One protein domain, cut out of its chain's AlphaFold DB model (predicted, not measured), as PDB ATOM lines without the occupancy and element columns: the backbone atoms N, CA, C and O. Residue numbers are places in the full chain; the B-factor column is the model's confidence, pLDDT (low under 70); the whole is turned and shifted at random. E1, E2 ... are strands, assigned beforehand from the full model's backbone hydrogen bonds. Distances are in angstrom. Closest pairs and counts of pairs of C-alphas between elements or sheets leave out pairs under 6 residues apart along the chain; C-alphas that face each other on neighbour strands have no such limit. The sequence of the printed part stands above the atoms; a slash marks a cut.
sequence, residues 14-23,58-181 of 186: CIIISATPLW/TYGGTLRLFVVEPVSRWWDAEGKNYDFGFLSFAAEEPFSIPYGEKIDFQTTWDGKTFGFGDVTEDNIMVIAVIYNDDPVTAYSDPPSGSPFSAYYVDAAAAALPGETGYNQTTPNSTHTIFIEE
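AT A GLANCE: This is residues 14 to 23 and 58 to 181 of the 186 residues of an uncharacterized protein of candidate division Zixibacteria bacterium (UniProt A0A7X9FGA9). Two sheets lie face to face as a sandwich, E3, E2, E5, E8 over E4, E1, E9, with their strands crossed at 38 degrees. Two arms rise from opposite ends of the larger sheet, away from the smaller one: the hairpin E6 and E7, and residues 72 to 82, the turn end of the hairpin E2 and E3. The printed part has 134 residues with nine named strands, E1 to E9 in order, and no named helix; the class is all strand, and each sheet is antiparallel. It is only just compact, close to loose, with a radius of gyration of the C-alphas of 16.8 A and spans of 41 by 40 by 29 A.

HOW THE PARTS SIT: Start at E1, residues 14 to 21, an inner strand with antiparallel neighbours E4, residues 103 to 109, and E9, residues 175 to 181; find N 17 and O 105, and N 18 and O 178, each 2.9 A apart. E2, residues 59 to 75, and E3, residues 81 to 97, form a hairpin, with N 63 and O 93 at 2.8 A; E2 bends by 70 degrees at residue 71. E5, residues 125 to 132, pairs with E2 at N 64 and O 129, 2.9 A, and with E8, residues 153 to 159, at N 128 and O 157, 2.9 A. E6, residues 136 to 141, and E7, residues 145 to 150, form a hairpin, with N 138 and O 148 at 2.9 A; E7 runs on into E8 at 60 degrees. Between the sheets, the closest C-alphas of E8 and E9 are those of Ala 159 and Ile 179, 6.0 A apart.

IN THESE COORDINATES: Find C-alpha 14 at (39.425, 34.472, -21.851), where E1 begins its 23.5 A. E2 spans 40.0 A, E3 38.7 A and E5 23.0 A. E9 ends at C-alpha 181, (33.650, 36.184, -23.322).

THE WHOLE: The farthest C-alphas, Glu 78 and Gly 100, are 49.4 A apart. Residues 24 to 57 are not printed; C-alphas 23 and 58 are 14.8 A apart across the cut. The links E4 to E5 and E8 to E9 are long. Confidence is under 70 at residues 14 to 23, 100, 102 to 103 and 162 to 181.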
ATOM      1  N   CYS A  14      39.844  35.671 -22.577       36.16
ATOM      2  CA  CYS A  14      39.425  34.472 -21.851       36.16
ATOM      3  C   CYS A  14      37.985  34.132 -22.246       36.16
ATOM      4  O   CYS A  14      37.058  34.888 -21.982       36.16
ATOM      5  N   ILE A  15      37.780  32.972 -22.861       44.28
ATOM      6  CA  ILE A  15      36.478  32.569 -23.394       44.28
ATOM      7  C   ILE A  15      35.921  31.465 -22.497       44.28
ATOM      8  O   ILE A  15      36.599  30.457 -22.286       44.28
ATOM      9  N   ILE A  16      34.702  31.647 -21.987       36.91
ATOM     10  CA  ILE A  16      33.965  30.671 -21.178       36.91
ATOM     11  C   ILE A  16      32.721  30.244 -21.958       36.91
ATOM     12  O   ILE A  16      31.922  31.063 -22.396       36.91
ATOM     13  N   ILE A  17      32.536  28.945 -22.158       39.56
ATOM     14  CA  ILE A  17      31.402  28.410 -22.920       39.56
ATOM     15  C   ILE A  17      30.720  27.360 -22.077       39.56
ATOM     16  O   ILE A  17      31.358  26.380 -21.707       39.56
ATOM     17  N   SER A  18      29.425  27.547 -21.829       35.00
ATOM     18  CA  SER A  18      28.594  26.552 -21.159       35.00
ATOM     19  C   SER A  18      27.604  25.950 -22.156       35.00
ATOM     20  O   SER A  18      26.842  26.646 -22.833       35.00
ATOM     21  N   ALA A  19      27.622  24.625 -22.284       33.97
ATOM     22  CA  ALA A  19      26.644  23.886 -23.075       33.97
ATOM     23  C   ALA A  19      25.675  23.181 -22.127       33.97
ATOM     24  O   ALA A  19      26.089  22.474 -21.204       33.97
ATOM     25  N   THR A  20      24.373  23.381 -22.343       36.47
ATOM     26  CA  THR A  20      23.336  22.764 -21.507       36.47
ATOM     27  C   THR A  20      22.259  22.107 -22.377       36.47
ATOM     28  O   THR A  20      21.816  22.705 -23.367       36.47
ATOM     29  N   PRO A  21      21.806  20.883 -22.048       33.59
ATOM     30  CA  PRO A  21      20.635  20.303 -22.685       33.59
ATOM     31  C   PRO A  21      19.398  21.104 -22.256       33.59
ATOM     32  O   PRO A  21      19.278  21.503 -21.097       33.59
ATOM     33  N   LEU A  22      18.463  21.331 -23.185       38.38
ATOM     34  CA  LEU A  22      17.361  22.305 -23.072       38.38
ATOM     35  C   LEU A  22      16.465  22.138 -21.820       38.38
ATOM     36  O   LEU A  22      15.795  23.077 -21.405       38.38
ATOM     37  N   TRP A  23      16.466  20.962 -21.190       39.44
ATOM     38  CA  TRP A  23      15.702  20.662 -19.972       39.44
ATOM     39  C   TRP A  23      16.468  20.872 -18.645       39.44
ATOM     40  O   TRP A  23      15.840  20.900 -17.591       39.44
ATOM     41  N   THR A  58      24.467   9.459 -24.222       77.31
ATOM     42  CA  THR A  58      25.540  10.455 -24.230       77.31
ATOM     43  C   THR A  58      25.589  11.122 -25.601       77.31
ATOM     44  O   THR A  58      25.634  10.429 -26.614       77.31
ATOM     45  N   TYR A  59      25.596  12.453 -25.636       81.50
ATOM     46  CA  TYR A  59      25.755  13.223 -26.866       81.50
ATOM     47  C   TYR A  59      27.243  13.461 -27.146       81.50
ATOM     48  O   TYR A  59      27.959  13.975 -26.281       81.50
ATOM     49  N   GLY A  60      27.703  13.059 -28.330       83.06
ATOM     50  CA  GLY A  60      29.059  13.288 -28.822       83.06
ATOM     51  C   GLY A  60      29.091  14.393 -29.875       83.06
ATOM     52  O   GLY A  60      28.135  14.597 -30.621       83.06
ATOM     53  N   GLY A  61      30.187  15.146 -29.917       86.81
ATOM     54  CA  GLY A  61      30.336  16.215 -30.895       86.81
ATOM     55  C   GLY A  61      31.722  16.837 -30.902       86.81
ATOM     56  O   GLY A  61      32.615  16.450 -30.150       86.81
ATOM     57  N   THR A  62      31.904  17.823 -31.778       89.56
ATOM     58  CA  THR A  62      33.114  18.650 -31.853       89.56
ATOM     59  C   THR A  62      32.747  20.112 -31.650       89.56
ATOM     60  O   THR A  62      31.920  20.658 -32.382       89.56
ATOM     61  N   LEU A  63      33.383  20.755 -30.671       86.94
ATOM     62  CA  LEU A  63      33.297  22.190 -30.440       86.94
ATOM     63  C   LEU A  63      34.384  22.895 -31.250       86.94
ATOM     64  O   LEU A  63      35.569  22.589 -31.112       86.94
ATOM     65  N   ARG A  64      33.991  23.885 -32.052       91.50
ATOM     66  CA  ARG A  64      34.924  24.785 -32.736       91.50
ATOM     67  C   ARG A  64      34.672  26.223 -32.340       91.50
ATOM     68  O   ARG A  64      33.544  26.697 -32.456       91.50
ATOM     69  N   LEU A  65      35.729  26.912 -31.924       87.69
ATOM     70  CA  LEU A  65      35.690  28.329 -31.573       87.69
ATOM     71  C   LEU A  65      36.402  29.129 -32.648       87.69
ATOM     72  O   LEU A  65      37.628  29.107 -32.736       87.69
ATOM     73  N   PHE A  66      35.629  29.817 -33.474       91.19
ATOM     74  CA  PHE A  66      36.136  30.690 -34.518       91.19
ATOM     75  C   PHE A  66      36.381  32.068 -33.927       91.19
ATOM     76  O   PHE A  66      35.470  32.659 -33.352       91.19
ATOM     77  N   VAL A  67      37.586  32.591 -34.108       89.44
ATOM     78  CA  VAL A  67      37.903  33.986 -33.821       89.44
ATOM     79  C   VAL A  67      37.818  34.756 -35.128       89.44
ATOM     80  O   VAL A  67      38.469  34.391 -36.114       89.44
ATOM     81  N   VAL A  68      36.990  35.796 -35.152       92.75
ATOM     82  CA  VAL A  68      36.717  36.588 -36.352       92.75
ATOM     83  C   VAL A  68      36.795  38.082 -36.059       92.75
ATOM     84  O   VAL A  68      36.540  38.516 -34.939       92.75
ATOM     85  N   GLU A  69      37.090  38.875 -37.082       92.62
ATOM     86  CA  GLU A  69      36.885  40.325 -37.071       92.62
ATOM     87  C   GLU A  69      35.493  40.631 -37.645       92.62
ATOM     88  O   GLU A  69      35.263  40.319 -38.819       92.62
ATOM     89  N   PRO A  70      34.557  41.236 -36.885       90.62
ATOM     90  CA  PRO A  70      33.273  41.678 -37.429       90.62
ATOM     91  C   PRO A  70      33.443  42.540 -38.681       90.62
ATOM     92  O   PRO A  70      32.772  42.294 -39.682       90.62
ATOM     93  N   VAL A  71      34.402  43.474 -38.653       93.88
ATOM     94  CA  VAL A  71      34.876  44.217 -39.825       93.88
ATOM     95  C   VAL A  71      36.265  43.703 -40.199       93.88
ATOM     96  O   VAL A  71      37.257  44.044 -39.554       93.88
ATOM     97  N   SER A  72      36.352  42.877 -41.240       92.00
ATOM     98  CA  SER A  72      37.609  42.235 -41.642       92.00
ATOM     99  C   SER A  72      38.658  43.240 -42.103       92.00
ATOM    100  O   SER A  72      38.349  44.170 -42.838       92.00
ATOM    101  N   ARG A  73      39.935  42.989 -41.820       90.25
ATOM    102  CA  ARG A  73      41.061  43.699 -42.453       90.25
ATOM    103  C   ARG A  73      41.211  43.462 -43.968       90.25
ATOM    104  O   ARG A  73      42.036  44.118 -44.601       90.25
ATOM    105  N   TRP A  74      40.476  42.515 -44.554       91.06
ATOM    106  CA  TRP A  74      40.550  42.182 -45.979       91.06
ATOM    107  C   TRP A  74      39.453  42.876 -46.781       91.06
ATOM    108  O   TRP A  74      38.317  42.984 -46.320       91.06
ATOM    109  N   TRP A  75      39.791  43.308 -47.997       93.88
ATOM    110  CA  TRP A  75      38.867  43.985 -48.906       93.88
ATOM    111  C   TRP A  75      38.353  43.047 -49.997       93.88
ATOM    112  O   TRP A  75      39.093  42.193 -50.496       93.88
ATOM    113  N   ASP A  76      37.094  43.232 -50.377       91.12
ATOM    114  CA  ASP A  76      36.507  42.660 -51.580       91.12
ATOM    115  C   ASP A  76      36.978  43.398 -52.849       91.12
ATOM    116  O   ASP A  76      37.805  44.318 -52.806       91.12
ATOM    117  N   ALA A  77      36.486  42.957 -54.008       93.00
ATOM    118  CA  ALA A  77      36.867  43.534 -55.296       93.00
ATOM    119  C   ALA A  77      36.379  44.986 -55.463       93.00
ATOM    120  O   ALA A  77      36.919  45.737 -56.280       93.00
ATOM    121  N   GLU A  78      35.382  45.385 -54.678       94.62
ATOM    122  CA  GLU A  78      34.751  46.695 -54.656       94.62
ATOM    123  C   GLU A  78      35.398  47.649 -53.632       94.62
ATOM    124  O   GLU A  78      35.046  48.830 -53.583       94.62
ATOM    125  N   GLY A  79      36.376  47.172 -52.852       93.44
ATOM    126  CA  GLY A  79      37.091  47.948 -51.839       93.44
ATOM    127  C   GLY A  79      36.360  48.063 -50.498       93.44
ATOM    128  O   GLY A  79      36.713  48.928 -49.695       93.44
ATOM    129  N   LYS A  80      35.347  47.226 -50.241       95.12
ATOM    130  CA  LYS A  80      34.661  47.112 -48.948       95.12
ATOM    131  C   LYS A  80      35.293  45.981 -48.129       95.12
ATOM    132  O   LYS A  80      35.731  44.971 -48.664       95.12
ATOM    133  N   ASN A  81      35.347  46.144 -46.811       94.69
ATOM    134  CA  ASN A  81      35.753  45.073 -45.905       94.69
ATOM    135  C   ASN A  81      34.773  43.888 -45.962       94.69
ATOM    136  O   ASN A  81      33.556  44.091 -46.009       94.69
ATOM    137  N   TYR A  82      35.302  42.663 -45.904       92.88
ATOM    138  CA  TYR A  82      34.470  41.485 -45.654       92.88
ATOM    139  C   TYR A  82      33.854  41.544 -44.252       92.88
ATOM    140  O   TYR A  82      34.471  42.040 -43.307       92.88
ATOM    141  N   ASP A  83      32.655  40.982 -44.118       92.12
ATOM    142  CA  ASP A  83      32.020  40.774 -42.820       92.12
ATOM    143  C   ASP A  83      32.535  39.454 -42.215       92.12
ATOM    144  O   ASP A  83      32.667  38.453 -42.926       92.12
ATOM    145  N   PHE A  84      32.820  39.447 -40.909       92.06
ATOM    146  CA  PHE A  84      33.270  38.262 -40.157       92.06
ATOM    147  C   PHE A  84      34.534  37.594 -40.726       92.06
ATOM    148  O   PHE A  84      34.570  36.391 -40.996       92.06
ATOM    149  N   GLY A  85      35.599  38.380 -40.897       93.62
ATOM    150  CA  GLY A  85      36.886  37.887 -41.381       93.62
ATOM    151  C   GLY A  85      37.503  36.874 -40.418       93.62
ATOM    152  O   GLY A  85      37.852  37.228 -39.297       93.62
ATOM    153  N   PHE A  86      37.649  35.622 -40.851       94.50
ATOM    154  CA  PHE A  86      38.227  34.562 -40.025       94.50
ATOM    155  C   PHE A  86      39.716  34.795 -39.749       94.50
ATOM    156  O   PHE A  86      40.509  34.933 -40.681       94.50
ATOM    157  N   LEU A  87      40.090  34.783 -38.468       91.31
ATOM    158  CA  LEU A  87      41.476  34.903 -38.022       91.31
ATOM    159  C   LEU A  87      42.078  33.527 -37.738       91.31
ATOM    160  O   LEU A  87      43.021  33.100 -38.404       91.31
ATOM    161  N   SER A  88      41.535  32.821 -36.746       92.19
ATOM    162  CA  SER A  88      41.994  31.488 -36.366       92.19
ATOM    163  C   SER A  88      40.948  30.746 -35.538       92.19
ATOM    164  O   SER A  88      39.934  31.304 -35.118       92.19
ATOM    165  N   PHE A  89      41.230  29.478 -35.254       89.69
ATOM    166  CA  PHE A  89      40.534  28.757 -34.197       89.69
ATOM    167  C   PHE A  89      41.142  29.097 -32.833       89.69
ATOM    168  O   PHE A  89      42.367  29.148 -32.703       89.69
ATOM    169  N   ALA A  90      40.295  29.324 -31.829       86.69
ATOM    170  CA  ALA A  90      40.697  29.389 -30.422       86.69
ATOM    171  C   ALA A  90      40.687  28.006 -29.754       86.69
ATOM    172  O   ALA A  90      41.467  27.759 -28.838       86.69
ATOM    173  N   ALA A  91      39.817  27.108 -30.221       84.44
ATOM    174  CA  ALA A  91      39.779  25.707 -29.824       84.44
ATOM    175  C   ALA A  91      39.091  24.871 -30.911       84.44
ATOM    176  O   ALA A  91      38.189  25.359 -31.603       84.44
ATOM    177  N   GLU A  92      39.514  23.615 -31.036       90.56
ATOM    178  CA  GLU A  92      38.903  22.613 -31.907       90.56
ATOM    179  C   GLU A  92      38.918  21.262 -31.175       90.56
ATOM    180  O   GLU A  92      39.842  20.469 -31.326       90.56
ATOM    181  N   GLU A  93      37.927  21.039 -30.309       84.50
ATOM    182  CA  GLU A  93      37.972  19.969 -29.307       84.50
ATOM    183  C   GLU A  93      36.777  19.012 -29.445       84.50
ATOM    184  O   GLU A  93      35.624  19.461 -29.484       84.50
ATOM    185  N   PRO A  94      37.010  17.687 -29.494       90.75
ATOM    186  CA  PRO A  94      35.936  16.715 -29.359       90.75
ATOM    187  C   PRO A  94      35.416  16.697 -27.919       90.75
ATOM    188  O   PRO A  94      36.171  16.887 -26.963       90.75
ATOM    189  N   PHE A  95      34.130  16.408 -27.739       83.19
ATOM    190  CA  PHE A  95      33.527  16.297 -26.417       83.19
ATOM    191  C   PHE A  95      32.428  15.239 -26.351       83.19
ATOM    192  O   PHE A  95      31.945  14.730 -27.361       83.19
ATOM    193  N   SER A  96      32.035  14.915 -25.120       82.44
ATOM    194  CA  SER A  96      30.968  13.971 -24.827       82.44
ATOM    195  C   SER A  96      30.221  14.426 -23.572       82.44
ATOM    196  O   SER A  96      30.846  14.624 -22.530       82.44
ATOM    197  N   ILE A  97      28.908  14.639 -23.672       80.12
ATOM    198  CA  ILE A  97      28.058  15.119 -22.573       80.12
ATOM    199  C   ILE A  97      26.999  14.058 -22.272       80.12
ATOM    200  O   ILE A  97      26.175  13.753 -23.142       80.12
ATOM    201  N   PRO A  98      26.979  13.487 -21.056       76.06
ATOM    202  CA  PRO A  98      25.890  12.617 -20.641       76.06
ATOM    203  C   PRO A  98      24.553  13.360 -20.619       76.06
ATOM    204  O   PRO A  98      24.482  14.562 -20.360       76.06
ATOM    205  N   TYR A  99      23.466  12.631 -20.851       70.56
ATOM    206  CA  TYR A  99      22.127  13.208 -20.817       70.56
ATOM    207  C   TYR A  99      21.837  13.938 -19.491       70.56
ATOM    208  O   TYR A  99      21.902  13.344 -18.418       70.56
ATOM    209  N   GLY A 100      21.459  15.218 -19.578       66.88
ATOM    210  CA  GLY A 100      21.125  16.056 -18.418       66.88
ATOM    211  C   GLY A 100      22.308  16.781 -17.771       66.88
ATOM    212  O   GLY A 100      22.078  17.642 -16.926       66.88
ATOM    213  N   GLU A 101      23.537  16.494 -18.196       71.50
ATOM    214  CA  GLU A 101      24.744  17.133 -17.670       71.50
ATOM    215  C   GLU A 101      25.090  18.430 -18.408       71.50
ATOM    216  O   GLU A 101      24.573  18.725 -19.488       71.50
ATOM    217  N   LYS A 102      25.985  19.217 -17.808       69.62
ATOM    218  CA  LYS A 102      26.555  20.436 -18.390       69.62
ATOM    219  C   LYS A 102      28.059  20.267 -18.533       69.62
ATOM    220  O   LYS A 102      28.687  19.597 -17.714       69.62
ATOM    221  N   ILE A 103      28.629  20.894 -19.552       68.44
ATOM    222  CA  ILE A 103      30.079  21.002 -19.699       68.44
ATOM    223  C   ILE A 103      30.451  22.464 -19.888       68.44
ATOM    224  O   ILE A 103      29.772  23.197 -20.615       68.44
ATOM    225  N   ASP A 104      31.539  22.845 -19.233       73.94
ATOM    226  CA  ASP A 104      32.138  24.161 -19.348       73.94
ATOM    227  C   ASP A 104      33.480  24.025 -20.066       73.94
ATOM    228  O   ASP A 104      34.346  23.244 -19.659       73.94
ATOM    229  N   PHE A 105      33.652  24.790 -21.139       70.56
ATOM    230  CA  PHE A 105      34.923  24.929 -21.834       70.56
ATOM    231  C   PHE A 105      35.510  26.293 -21.529       70.56
ATOM    232  O   PHE A 105      34.830  27.313 -21.639       70.56
ATOM    233  N   GLN A 106      36.793  26.301 -21.191       73.19
ATOM    234  CA  GLN A 106      37.549  27.524 -21.005       73.19
ATOM    235  C   GLN A 106      38.817  27.459 -21.844       73.19
ATOM    236  O   GLN A 106      39.572  26.489 -21.769       73.19
ATOM    237  N   THR A 107      39.056  28.499 -22.634       76.44
ATOM    238  CA  THR A 107      40.309  28.663 -23.373       76.44
ATOM    239  C   THR A 107      40.745  30.121 -23.359       76.44
ATOM    240  O   THR A 107      39.937  31.029 -23.149       76.44
ATOM    241  N   THR A 108      42.035  30.347 -23.584       78.69
ATOM    242  CA  THR A 108      42.595  31.681 -23.788       78.69
ATOM    243  C   THR A 108      43.118  31.775 -25.207       78.69
ATOM    244  O   THR A 108      43.921  30.943 -25.633       78.69
ATOM    245  N   TRP A 109      42.701  32.815 -25.920       83.06
ATOM    246  CA  TRP A 109      43.233  33.128 -27.238       83.06
ATOM    247  C   TRP A 109      44.115  34.379 -27.179       83.06
ATOM    248  O   TRP A 109      43.716  35.413 -26.642       83.06
ATOM    249  N   ASP A 110      45.320  34.270 -27.739       80.06
ATOM    250  CA  ASP A 110      46.273  35.372 -27.890       80.06
ATOM    251  C   ASP A 110      46.524  35.635 -29.376       80.06
ATOM    252  O   ASP A 110      47.241  34.881 -30.042       80.06
ATOM    253  N   GLY A 111      45.981  36.740 -29.888       80.25
ATOM    254  CA  GLY A 111      46.133  37.123 -31.288       80.25
ATOM    255  C   GLY A 111      47.585  37.238 -31.730       80.25
ATOM    256  O   GLY A 111      47.914  36.861 -32.854       80.25
ATOM    257  N   LYS A 112      48.502  37.643 -30.844       81.00
ATOM    258  CA  LYS A 112      49.928  37.744 -31.176       81.00
ATOM    259  C   LYS A 112      50.529  36.390 -31.534       81.00
ATOM    260  O   LYS A 112      51.316  36.312 -32.478       81.00
ATOM    261  N   THR A 113      50.138  35.336 -30.819       82.38
ATOM    262  CA  THR A 113      50.579  33.962 -31.091       82.38
ATOM    263  C   THR A 113      50.142  33.493 -32.483       82.38
ATOM    264  O   THR A 113      50.877  32.755 -33.139       82.38
ATOM    265  N   PHE A 114      49.009  33.990 -32.981       80.38
ATOM    266  CA  PHE A 114      48.467  33.667 -34.306       80.38
ATOM    267  C   PHE A 114      48.832  34.682 -35.406       80.38
ATOM    268  O   PHE A 114      48.348  34.567 -36.527       80.38
ATOM    269  N   GLY A 115      49.713  35.651 -35.127       87.88
ATOM    270  CA  GLY A 115      50.140  36.664 -36.105       87.88
ATOM    271  C   GLY A 115      49.202  37.869 -36.238       87.88
ATOM    272  O   GLY A 115      49.409  38.712 -37.106       87.88
ATOM    273  N   PHE A 116      48.226  37.983 -35.343       86.69
ATOM    274  CA  PHE A 116      47.214  39.034 -35.259       86.69
ATOM    275  C   PHE A 116      47.403  39.873 -33.988       86.69
ATOM    276  O   PHE A 116      46.458  40.145 -33.261       86.69
ATOM    277  N   GLY A 117      48.643  40.248 -33.662       81.75
ATOM    278  CA  GLY A 117      48.949  41.010 -32.439       81.75
ATOM    279  C   GLY A 117      48.473  42.468 -32.453       81.75
ATOM    280  O   GLY A 117      48.712  43.190 -31.491       81.75
ATOM    281  N   ASP A 118      47.873  42.902 -33.559       84.19
ATOM    282  CA  ASP A 118      47.302  44.227 -33.782       84.19
ATOM    283  C   ASP A 118      45.778  44.269 -33.601       84.19
ATOM    284  O   ASP A 118      45.200  45.351 -33.677       84.19
ATOM    285  N   VAL A 119      45.129  43.119 -33.376       82.88
ATOM    286  CA  VAL A 119      43.687  43.067 -33.101       82.88
ATOM    287  C   VAL A 119      43.368  43.718 -31.769       82.88
ATOM    288  O   VAL A 119      44.131  43.638 -30.803       82.88
ATOM    289  N   THR A 120      42.198  44.327 -31.722       79.75
ATOM    290  CA  THR A 120      41.666  45.013 -30.556       79.75
ATOM    291  C   THR A 120      40.307  44.425 -30.193       79.75
ATOM    292  O   THR A 120      39.600  43.878 -31.040       79.75
ATOM    293  N   GLU A 121      39.953  44.512 -28.911       77.00
ATOM    294  CA  GLU A 121      38.722  43.925 -28.357       77.00
ATOM    295  C   GLU A 121      37.440  44.467 -29.013       77.00
ATOM    296  O   GLU A 121      36.437  43.767 -29.077       77.00
ATOM    297  N   ASP A 122      37.477  45.686 -29.553       81.88
ATOM    298  CA  ASP A 122      36.349  46.348 -30.217       81.88
ATOM    299  C   ASP A 122      36.062  45.838 -31.640       81.88
ATOM    300  O   ASP A 122      35.016  46.155 -32.203       81.88
ATOM    301  N   ASN A 123      36.962  45.045 -32.230       87.31
ATOM    302  CA  ASN A 123      36.774  44.450 -33.554       87.31
ATOM    303  C   ASN A 123      37.150  42.965 -33.575       87.31
ATOM    304  O   ASN A 123      37.674  42.459 -34.569       87.31
ATOM    305  N   ILE A 124      36.865  42.254 -32.486       86.62
ATOM    306  CA  ILE A 124      37.011  40.804 -32.422       86.62
ATOM    307  C   ILE A 124      35.735  40.166 -31.888       86.62
ATOM    308  O   ILE A 124      35.041  40.734 -31.053       86.62
ATOM    309  N   MET A 125      35.405  38.988 -32.396       84.75
ATOM    310  CA  MET A 125      34.235  38.219 -31.997       84.75
ATOM    311  C   MET A 125      34.595  36.740 -31.985       84.75
ATOM    312  O   MET A 125      35.356  36.265 -32.833       84.75
ATOM    313  N   VAL A 126      34.016  36.000 -31.048       85.44
ATOM    314  CA  VAL A 126      34.142  34.546 -30.985       85.44
ATOM    315  C   VAL A 126      32.818  33.921 -31.380       85.44
ATOM    316  O   VAL A 126      31.780  34.272 -30.828       85.44
ATOM    317  N   ILE A 127      32.849  32.971 -32.311       85.19
ATOM    318  CA  ILE A 127      31.697  32.151 -32.694       85.19
ATOM    319  C   ILE A 127      31.982  30.718 -32.252       85.19
ATOM    320  O   ILE A 127      32.923  30.100 -32.750       85.19
ATOM    321  N   ALA A 128      31.174  30.170 -31.347       83.94
ATOM    322  CA  ALA A 128      31.221  28.749 -31.025       83.94
ATOM    323  C   ALA A 128      30.220  27.991 -31.876       83.94
ATOM    324  O   ALA A 128      29.069  28.404 -32.018       83.94
ATOM    325  N   VAL A 129      30.656  26.853 -32.398       84.56
ATOM    326  CA  VAL A 129      29.839  25.969 -33.220       84.56
ATOM    327  C   VAL A 129      30.030  24.541 -32.727       84.56
ATOM    328  O   VAL A 129      31.165  24.078 -32.610       84.56
ATOM    329  N   ILE A 130      28.925  23.849 -32.452       84.06
ATOM    330  CA  ILE A 130      28.917  22.414 -32.162       84.06
ATOM    331  C   ILE A 130      28.514  21.665 -33.424       84.06
ATOM    332  O   ILE A 130      27.432  21.881 -33.976       84.06
ATOM    333  N   TYR A 131      29.392  20.762 -33.840       84.81
ATOM    334  CA  TYR A 131      29.138  19.780 -34.882       84.81
ATOM    335  C   TYR A 131      28.802  18.445 -34.223       84.81
ATOM    336  O   TYR A 131      29.526  18.026 -33.316       84.81
ATOM    337  N   ASN A 132      27.743  17.777 -34.678       84.69
ATOM    338  CA  ASN A 132      27.497  16.391 -34.283       84.69
ATOM    339  C   ASN A 132      28.590  15.467 -34.837       84.69
ATOM    340  O   ASN A 132      29.290  15.803 -35.795       84.69
ATOM    341  N   ASP A 133      28.767  14.311 -34.208       86.75
ATOM    342  CA  ASP A 133      29.717  13.284 -34.635       86.75
ATOM    343  C   ASP A 133      29.092  12.226 -35.562       86.75
ATOM    344  O   ASP A 133      29.806  11.345 -36.043       86.75
ATOM    345  N   ASP A 134      27.800  12.359 -35.881       83.75
ATOM    346  CA  ASP A 134      27.054  11.502 -36.802       83.75
ATOM    347  C   ASP A 134      27.364  11.851 -38.274       83.75
ATOM    348  O   ASP A 134      26.893  12.868 -38.795       83.75
ATOM    349  N   PRO A 135      28.127  11.016 -39.008       87.50
ATOM    350  CA  PRO A 135      28.488  11.323 -40.383       87.50
ATOM    351  C   PRO A 135      27.298  11.108 -41.326       87.50
ATOM    352  O   PRO A 135      26.759  10.005 -41.447       87.50
ATOM    353  N   VAL A 136      26.957  12.136 -42.099       88.81
ATOM    354  CA  VAL A 136      25.980  12.055 -43.190       88.81
ATOM    355  C   VAL A 136      26.718  12.033 -44.522       88.81
ATOM    356  O   VAL A 136      27.528  12.911 -44.809       88.81
ATOM    357  N   THR A 137      26.454  11.036 -45.372       90.50
ATOM    358  CA  THR A 137      27.019  11.030 -46.730       90.50
ATOM    359  C   THR A 137      26.392  12.153 -47.551       90.50
ATOM    360  O   THR A 137      25.202  12.119 -47.866       90.50
ATOM    361  N   ALA A 138      27.211  13.133 -47.912       89.12
ATOM    362  CA  ALA A 138      26.874  14.223 -48.814       89.12
ATOM    363  C   ALA A 138      27.720  14.128 -50.091       89.12
ATOM    364  O   ALA A 138      28.650  13.329 -50.172       89.12
ATOM    365  N   TYR A 139      27.388  14.928 -51.100       89.88
ATOM    366  CA  TYR A 139      27.999  14.858 -52.428       89.88
ATOM    367  C   TYR A 139      28.444  16.249 -52.863       89.88
ATOM    368  O   TYR A 139      27.642  17.182 -52.838       89.88
ATOM    369  N   SER A 140      29.714  16.401 -53.253       89.50
ATOM    370  CA  SER A 140      30.209  17.675 -53.796       89.50
ATOM    371  C   SER A 140      29.669  17.948 -55.206       89.50
ATOM    372  O   SER A 140      29.646  19.101 -55.623       89.50
ATOM    373  N   ASP A 141      29.212  16.906 -55.914       91.50
ATOM    374  CA  ASP A 141      28.496  16.990 -57.192       91.50
ATOM    375  C   ASP A 141      27.128  16.279 -57.078       91.50
ATOM    376  O   ASP A 141      27.008  15.071 -57.319       91.50
ATOM    377  N   PRO A 142      26.081  16.982 -56.607       83.69
ATOM    378  CA  PRO A 142      24.777  16.375 -56.370       83.69
ATOM    379  C   PRO A 142      24.136  15.824 -57.660       83.69
ATOM    380  O   PRO A 142      24.203  16.471 -58.703       83.69
ATOM    381  N   PRO A 143      23.426  14.680 -57.607       81.44
ATOM    382  CA  PRO A 143      23.036  13.957 -56.396       81.44
ATOM    383  C   PRO A 143      23.959  12.788 -56.010       81.44
ATOM    384  O   PRO A 143      23.689  12.146 -55.001       81.44
ATOM    385  N   SER A 144      24.985  12.450 -56.802       84.25
ATOM    386  CA  SER A 144      25.737  11.194 -56.609       84.25
ATOM    387  C   SER A 144      27.243  11.256 -56.891       84.25
ATOM    388  O   SER A 144      27.925  10.239 -56.762       84.25
ATOM    389  N   GLY A 145      27.782  12.402 -57.300       86.50
ATOM    390  CA  GLY A 145      29.202  12.584 -57.592       86.50
ATOM    391  C   GLY A 145      29.998  13.044 -56.367       86.50
ATOM    392  O   GLY A 145      29.545  13.880 -55.587       86.50
ATOM    393  N   SER A 146      31.209  12.503 -56.210       90.56
ATOM    394  CA  SER A 146      32.182  12.904 -55.177       90.56
ATOM    395  C   SER A 146      31.622  12.885 -53.741       90.56
ATOM    396  O   SER A 146      31.408  13.951 -53.155       90.56
ATOM    397  N   PRO A 147      31.349  11.694 -53.168       93.00
ATOM    398  CA  PRO A 147      30.818  11.584 -51.815       93.00
ATOM    399  C   PRO A 147      31.836  12.016 -50.749       93.00
ATOM    400  O   PRO A 147      33.031  11.743 -50.876       93.00
ATOM    401  N   PHE A 148      31.348  12.624 -49.667       92.31
ATOM    402  CA  PHE A 148      32.115  12.969 -48.469       92.31
ATOM    403  C   PHE A 148      31.263  12.826 -47.198       92.31
ATOM    404  O   PHE A 148      30.032  12.830 -47.259       92.31
ATOM    405  N   SER A 149      31.920  12.702 -46.043       91.88
ATOM    406  CA  SER A 149      31.248  12.719 -44.738       91.88
ATOM    407  C   SER A 149      31.003  14.161 -44.302       91.88
ATOM    408  O   SER A 149      31.953  14.907 -44.062       91.88
ATOM    409  N   ALA A 150      29.736  14.550 -44.217       88.31
ATOM    410  CA  ALA A 150      29.303  15.812 -43.640       88.31
ATOM    411  C   ALA A 150      28.942  15.618 -42.165       88.31
ATOM    412  O   ALA A 150      28.288  14.639 -41.813       88.31
ATOM    413  N   TYR A 151      29.334  16.581 -41.341       87.69
ATOM    414  CA  TYR A 151      28.950  16.690 -39.936       87.69
ATOM    415  C   TYR A 151      28.126  17.965 -39.797       87.69
ATOM    416  O   TYR A 151      28.572  19.033 -40.234       87.69
ATOM    417  N   TYR A 152      26.902  17.854 -39.288       84.31
ATOM    418  CA  TYR A 152      25.974  18.980 -39.259       84.31
ATOM    419  C   TYR A 152      26.110  19.791 -37.975       84.31
ATOM    420  O   TYR A 152      26.515  19.290 -36.929       84.31
ATOM    421  N   VAL A 153      25.795  21.081 -38.095       84.62
ATOM    422  CA  VAL A 153      25.796  22.013 -36.971       84.62
ATOM    423  C   VAL A 153      24.489  21.855 -36.211       84.62
ATOM    424  O   VAL A 153      23.423  22.122 -36.766       84.62
ATOM    425  N   ASP A 154      24.582  21.476 -34.940       78.06
ATOM    426  CA  ASP A 154      23.417  21.347 -34.059       78.06
ATOM    427  C   ASP A 154      23.144  22.640 -33.285       78.06
ATOM    428  O   ASP A 154      21.996  22.939 -32.949       78.06
ATOM    429  N   ALA A 155      24.189  23.423 -33.006       76.75
ATOM    430  CA  ALA A 155      24.059  24.711 -32.346       76.75
ATOM    431  C   ALA A 155      25.250  25.630 -32.642       76.75
ATOM    432  O   ALA A 155      26.377  25.184 -32.871       76.75
ATOM    433  N   ALA A 156      24.985  26.934 -32.603       81.31
ATOM    434  CA  ALA A 156      25.998  27.970 -32.683       81.31
ATOM    435  C   ALA A 156      25.619  29.154 -31.791       81.31
ATOM    436  O   ALA A 156      24.439  29.445 -31.593       81.31
ATOM    437  N   ALA A 157      26.628  29.842 -31.278       79.56
ATOM    438  CA  ALA A 157      26.492  31.079 -30.527       79.56
ATOM    439  C   ALA A 157      27.658  32.007 -30.881       79.56
ATOM    440  O   ALA A 157      28.671  31.560 -31.421       79.56
ATOM    441  N   ALA A 158      27.523  33.295 -30.585       80.25
ATOM    442  CA  ALA A 158      28.598  34.259 -30.756       80.25
ATOM    443  C   ALA A 158      28.653  35.217 -29.566       80.25
ATOM    444  O   ALA A 158      27.619  35.507 -28.962       80.25
ATOM    445  N   ALA A 159      29.851  35.700 -29.253       78.94
ATOM    446  CA  ALA A 159      30.090  36.691 -28.217       78.94
ATOM    447  C   ALA A 159      31.121  37.721 -28.690       78.94
ATOM    448  O   ALA A 159      32.114  37.377 -29.340       78.94
ATOM    449  N   LEU A 160      30.858  38.979 -28.349       78.19
ATOM    450  CA  LEU A 160      31.785  40.096 -28.480       78.19
ATOM    451  C   LEU A 160      32.421  40.365 -27.113       78.19
ATOM    452  O   LEU A 160      31.727  40.220 -26.099       78.19
ATOM    453  N   PRO A 161      33.700  40.769 -27.055       77.19
ATOM    454  CA  PRO A 161      34.308  41.072 -25.782       77.19
ATOM    455  C   PRO A 161      33.611  42.176 -25.004       77.19
ATOM    456  O   PRO A 161      33.224  43.208 -25.553       77.19
ATOM    457  N   GLY A 162      33.447  41.945 -23.703       66.38
ATOM    458  CA  GLY A 162      32.780  42.885 -22.801       66.38
ATOM    459  C   GLY A 162      31.258  42.984 -22.973       66.38
ATOM    460  O   GLY A 162      30.627  43.772 -22.262       66.38
ATOM    461  N   GLU A 163      30.647  42.190 -23.856       67.56
ATOM    462  CA  GLU A 163      29.193  42.101 -23.993       67.56
ATOM    463  C   GLU A 163      28.621  40.892 -23.244       67.56
ATOM    464  O   GLU A 163      29.173  39.793 -23.243       67.56
ATOM    465  N   THR A 164      27.461  41.078 -22.609       56.84
ATOM    466  CA  THR A 164      26.721  39.966 -21.999       56.84
ATOM    467  C   THR A 164      25.921  39.230 -23.072       56.84
ATOM    468  O   THR A 164      25.022  39.808 -23.683       56.84
ATOM    469  N   GLY A 165      26.226  37.948 -23.280       54.41
ATOM    470  CA  GLY A 165      25.451  37.068 -24.153       54.41
ATOM    471  C   GLY A 165      24.073  36.729 -23.571       54.41
ATOM    472  O   GLY A 165      23.868  36.725 -22.358       54.41
ATOM    473  N   TYR A 166      23.111  36.404 -24.438       49.16
ATOM    474  CA  TYR A 166      21.774  35.957 -24.031       49.16
ATOM    475  C   TYR A 166      21.385  34.671 -24.751       49.16
ATOM    476  O   TYR A 166      21.691  34.487 -25.928       49.16
ATOM    477  N   ASN A 167      20.645  33.803 -24.054       50.38
ATOM    478  CA  ASN A 167      20.095  32.600 -24.667       50.38
ATOM    479  C   ASN A 167      19.102  32.959 -25.779       50.38
ATOM    480  O   ASN A 167      18.135  33.679 -25.516       50.38
ATOM    481  N   GLN A 168      19.250  32.372 -26.965       49.66
ATOM    482  CA  GLN A 168      18.168  32.323 -27.946       49.66
ATOM    483  C   GLN A 168      17.690  30.881 -28.109       49.66
ATOM    484  O   GLN A 168      18.249  30.100 -28.874       49.66
ATOM    485  N   THR A 169      16.624  30.526 -27.389       50.16
ATOM    486  CA  THR A 169      15.970  29.223 -27.536       50.16
ATOM    487  C   THR A 169      14.908  29.303 -28.626       50.16
ATOM    488  O   THR A 169      13.861  29.930 -28.462       50.16
ATOM    489  N   THR A 170      15.157  28.659 -29.766       47.00
ATOM    490  CA  THR A 170      14.078  28.385 -30.724       47.00
ATOM    491  C   THR A 170      13.424  27.042 -30.382       47.00
ATOM    492  O   THR A 170      14.108  26.150 -29.880       47.00
ATOM    493  N   PRO A 171      12.123  26.836 -30.663       42.31
ATOM    494  CA  PRO A 171      11.428  25.585 -30.332       42.31
ATOM    495  C   PRO A 171      12.013  24.319 -30.978       42.31
ATOM    496  O   PRO A 171      11.657  23.219 -30.567       42.31
ATOM    497  N   ASN A 172      12.885  24.470 -31.980       46.94
ATOM    498  CA  ASN A 172      13.482  23.370 -32.739       46.94
ATOM    499  C   ASN A 172      14.967  23.136 -32.397       46.94
ATOM    500  O   ASN A 172      15.615  22.332 -33.062       46.94
ATOM    501  N   SER A 173      15.519  23.828 -31.397       43.78
ATOM    502  CA  SER A 173      16.891  23.608 -30.932       43.78
ATOM    503  C   SER A 173      16.945  22.344 -30.066       43.78
ATOM    504  O   SER A 173      16.299  22.289 -29.021       43.78
ATOM    505  N   THR A 174      17.712  21.326 -30.460       44.66
ATOM    506  CA  THR A 174      17.938  20.125 -29.628       44.66
ATOM    507  C   THR A 174      18.886  20.406 -28.457       44.66
ATOM    508  O   THR A 174      18.771  19.777 -27.406       44.66
ATOM    509  N   HIS A 175      19.761  21.405 -28.604       46.44
ATOM    510  CA  HIS A 175      20.777  21.797 -27.627       46.44
ATOM    511  C   HIS A 175      20.894  23.323 -27.542       46.44
ATOM    512  O   HIS A 175      20.577  24.035 -28.497       46.44
ATOM    513  N   THR A 176      21.331  23.833 -26.388       50.56
ATOM    514  CA  THR A 176      21.607  25.260 -26.178       50.56
ATOM    515  C   THR A 176      23.091  25.463 -25.898       50.56
ATOM    516  O   THR A 176      23.646  24.816 -25.008       50.56
ATOM    517  N   ILE A 177      23.712  26.396 -26.621       50.72
ATOM    518  CA  ILE A 177      25.075  26.861 -26.354       50.72
ATOM    519  C   ILE A 177      25.003  28.280 -25.814       50.72
ATOM    520  O   ILE A 177      24.335  29.138 -26.393       50.72
ATOM    521  N   PHE A 178      25.754  28.521 -24.749       48.50
ATOM    522  CA  PHE A 178      26.063  29.845 -24.252       48.50
ATOM    523  C   PHE A 178      27.555  30.093 -24.365       48.50
ATOM    524  O   PHE A 178      28.361  29.244 -23.991       48.50
ATOM    525  N   ILE A 179      27.913  31.273 -24.855       49.66
ATOM    526  CA  ILE A 179      29.284  31.771 -24.834       49.66
ATOM    527  C   ILE A 179      29.258  33.050 -24.019       49.66
ATOM    528  O   ILE A 179      28.487  33.962 -24.316       49.66
ATOM    529  N   GLU A 180      30.119  33.102 -23.020       47.72
ATOM    530  CA  GLU A 180      30.481  34.309 -22.305       47.72
ATOM    531  C   GLU A 180      31.961  34.577 -22.605       47.72
ATOM    532  O   GLU A 180      32.829  33.734 -22.376       47.72
ATOM    533  N   GLU A 181      32.266  35.735 -23.180       44.56
ATOM    534  CA  GLU A 181      33.650  36.184 -23.322       44.56
ATOM    535  C   GLU A 181      33.978  37.108 -22.145       44.56
ATOM    536  O   GLU A 181      33.159  37.939 -21.746       44.56
TER     537      GLU A 181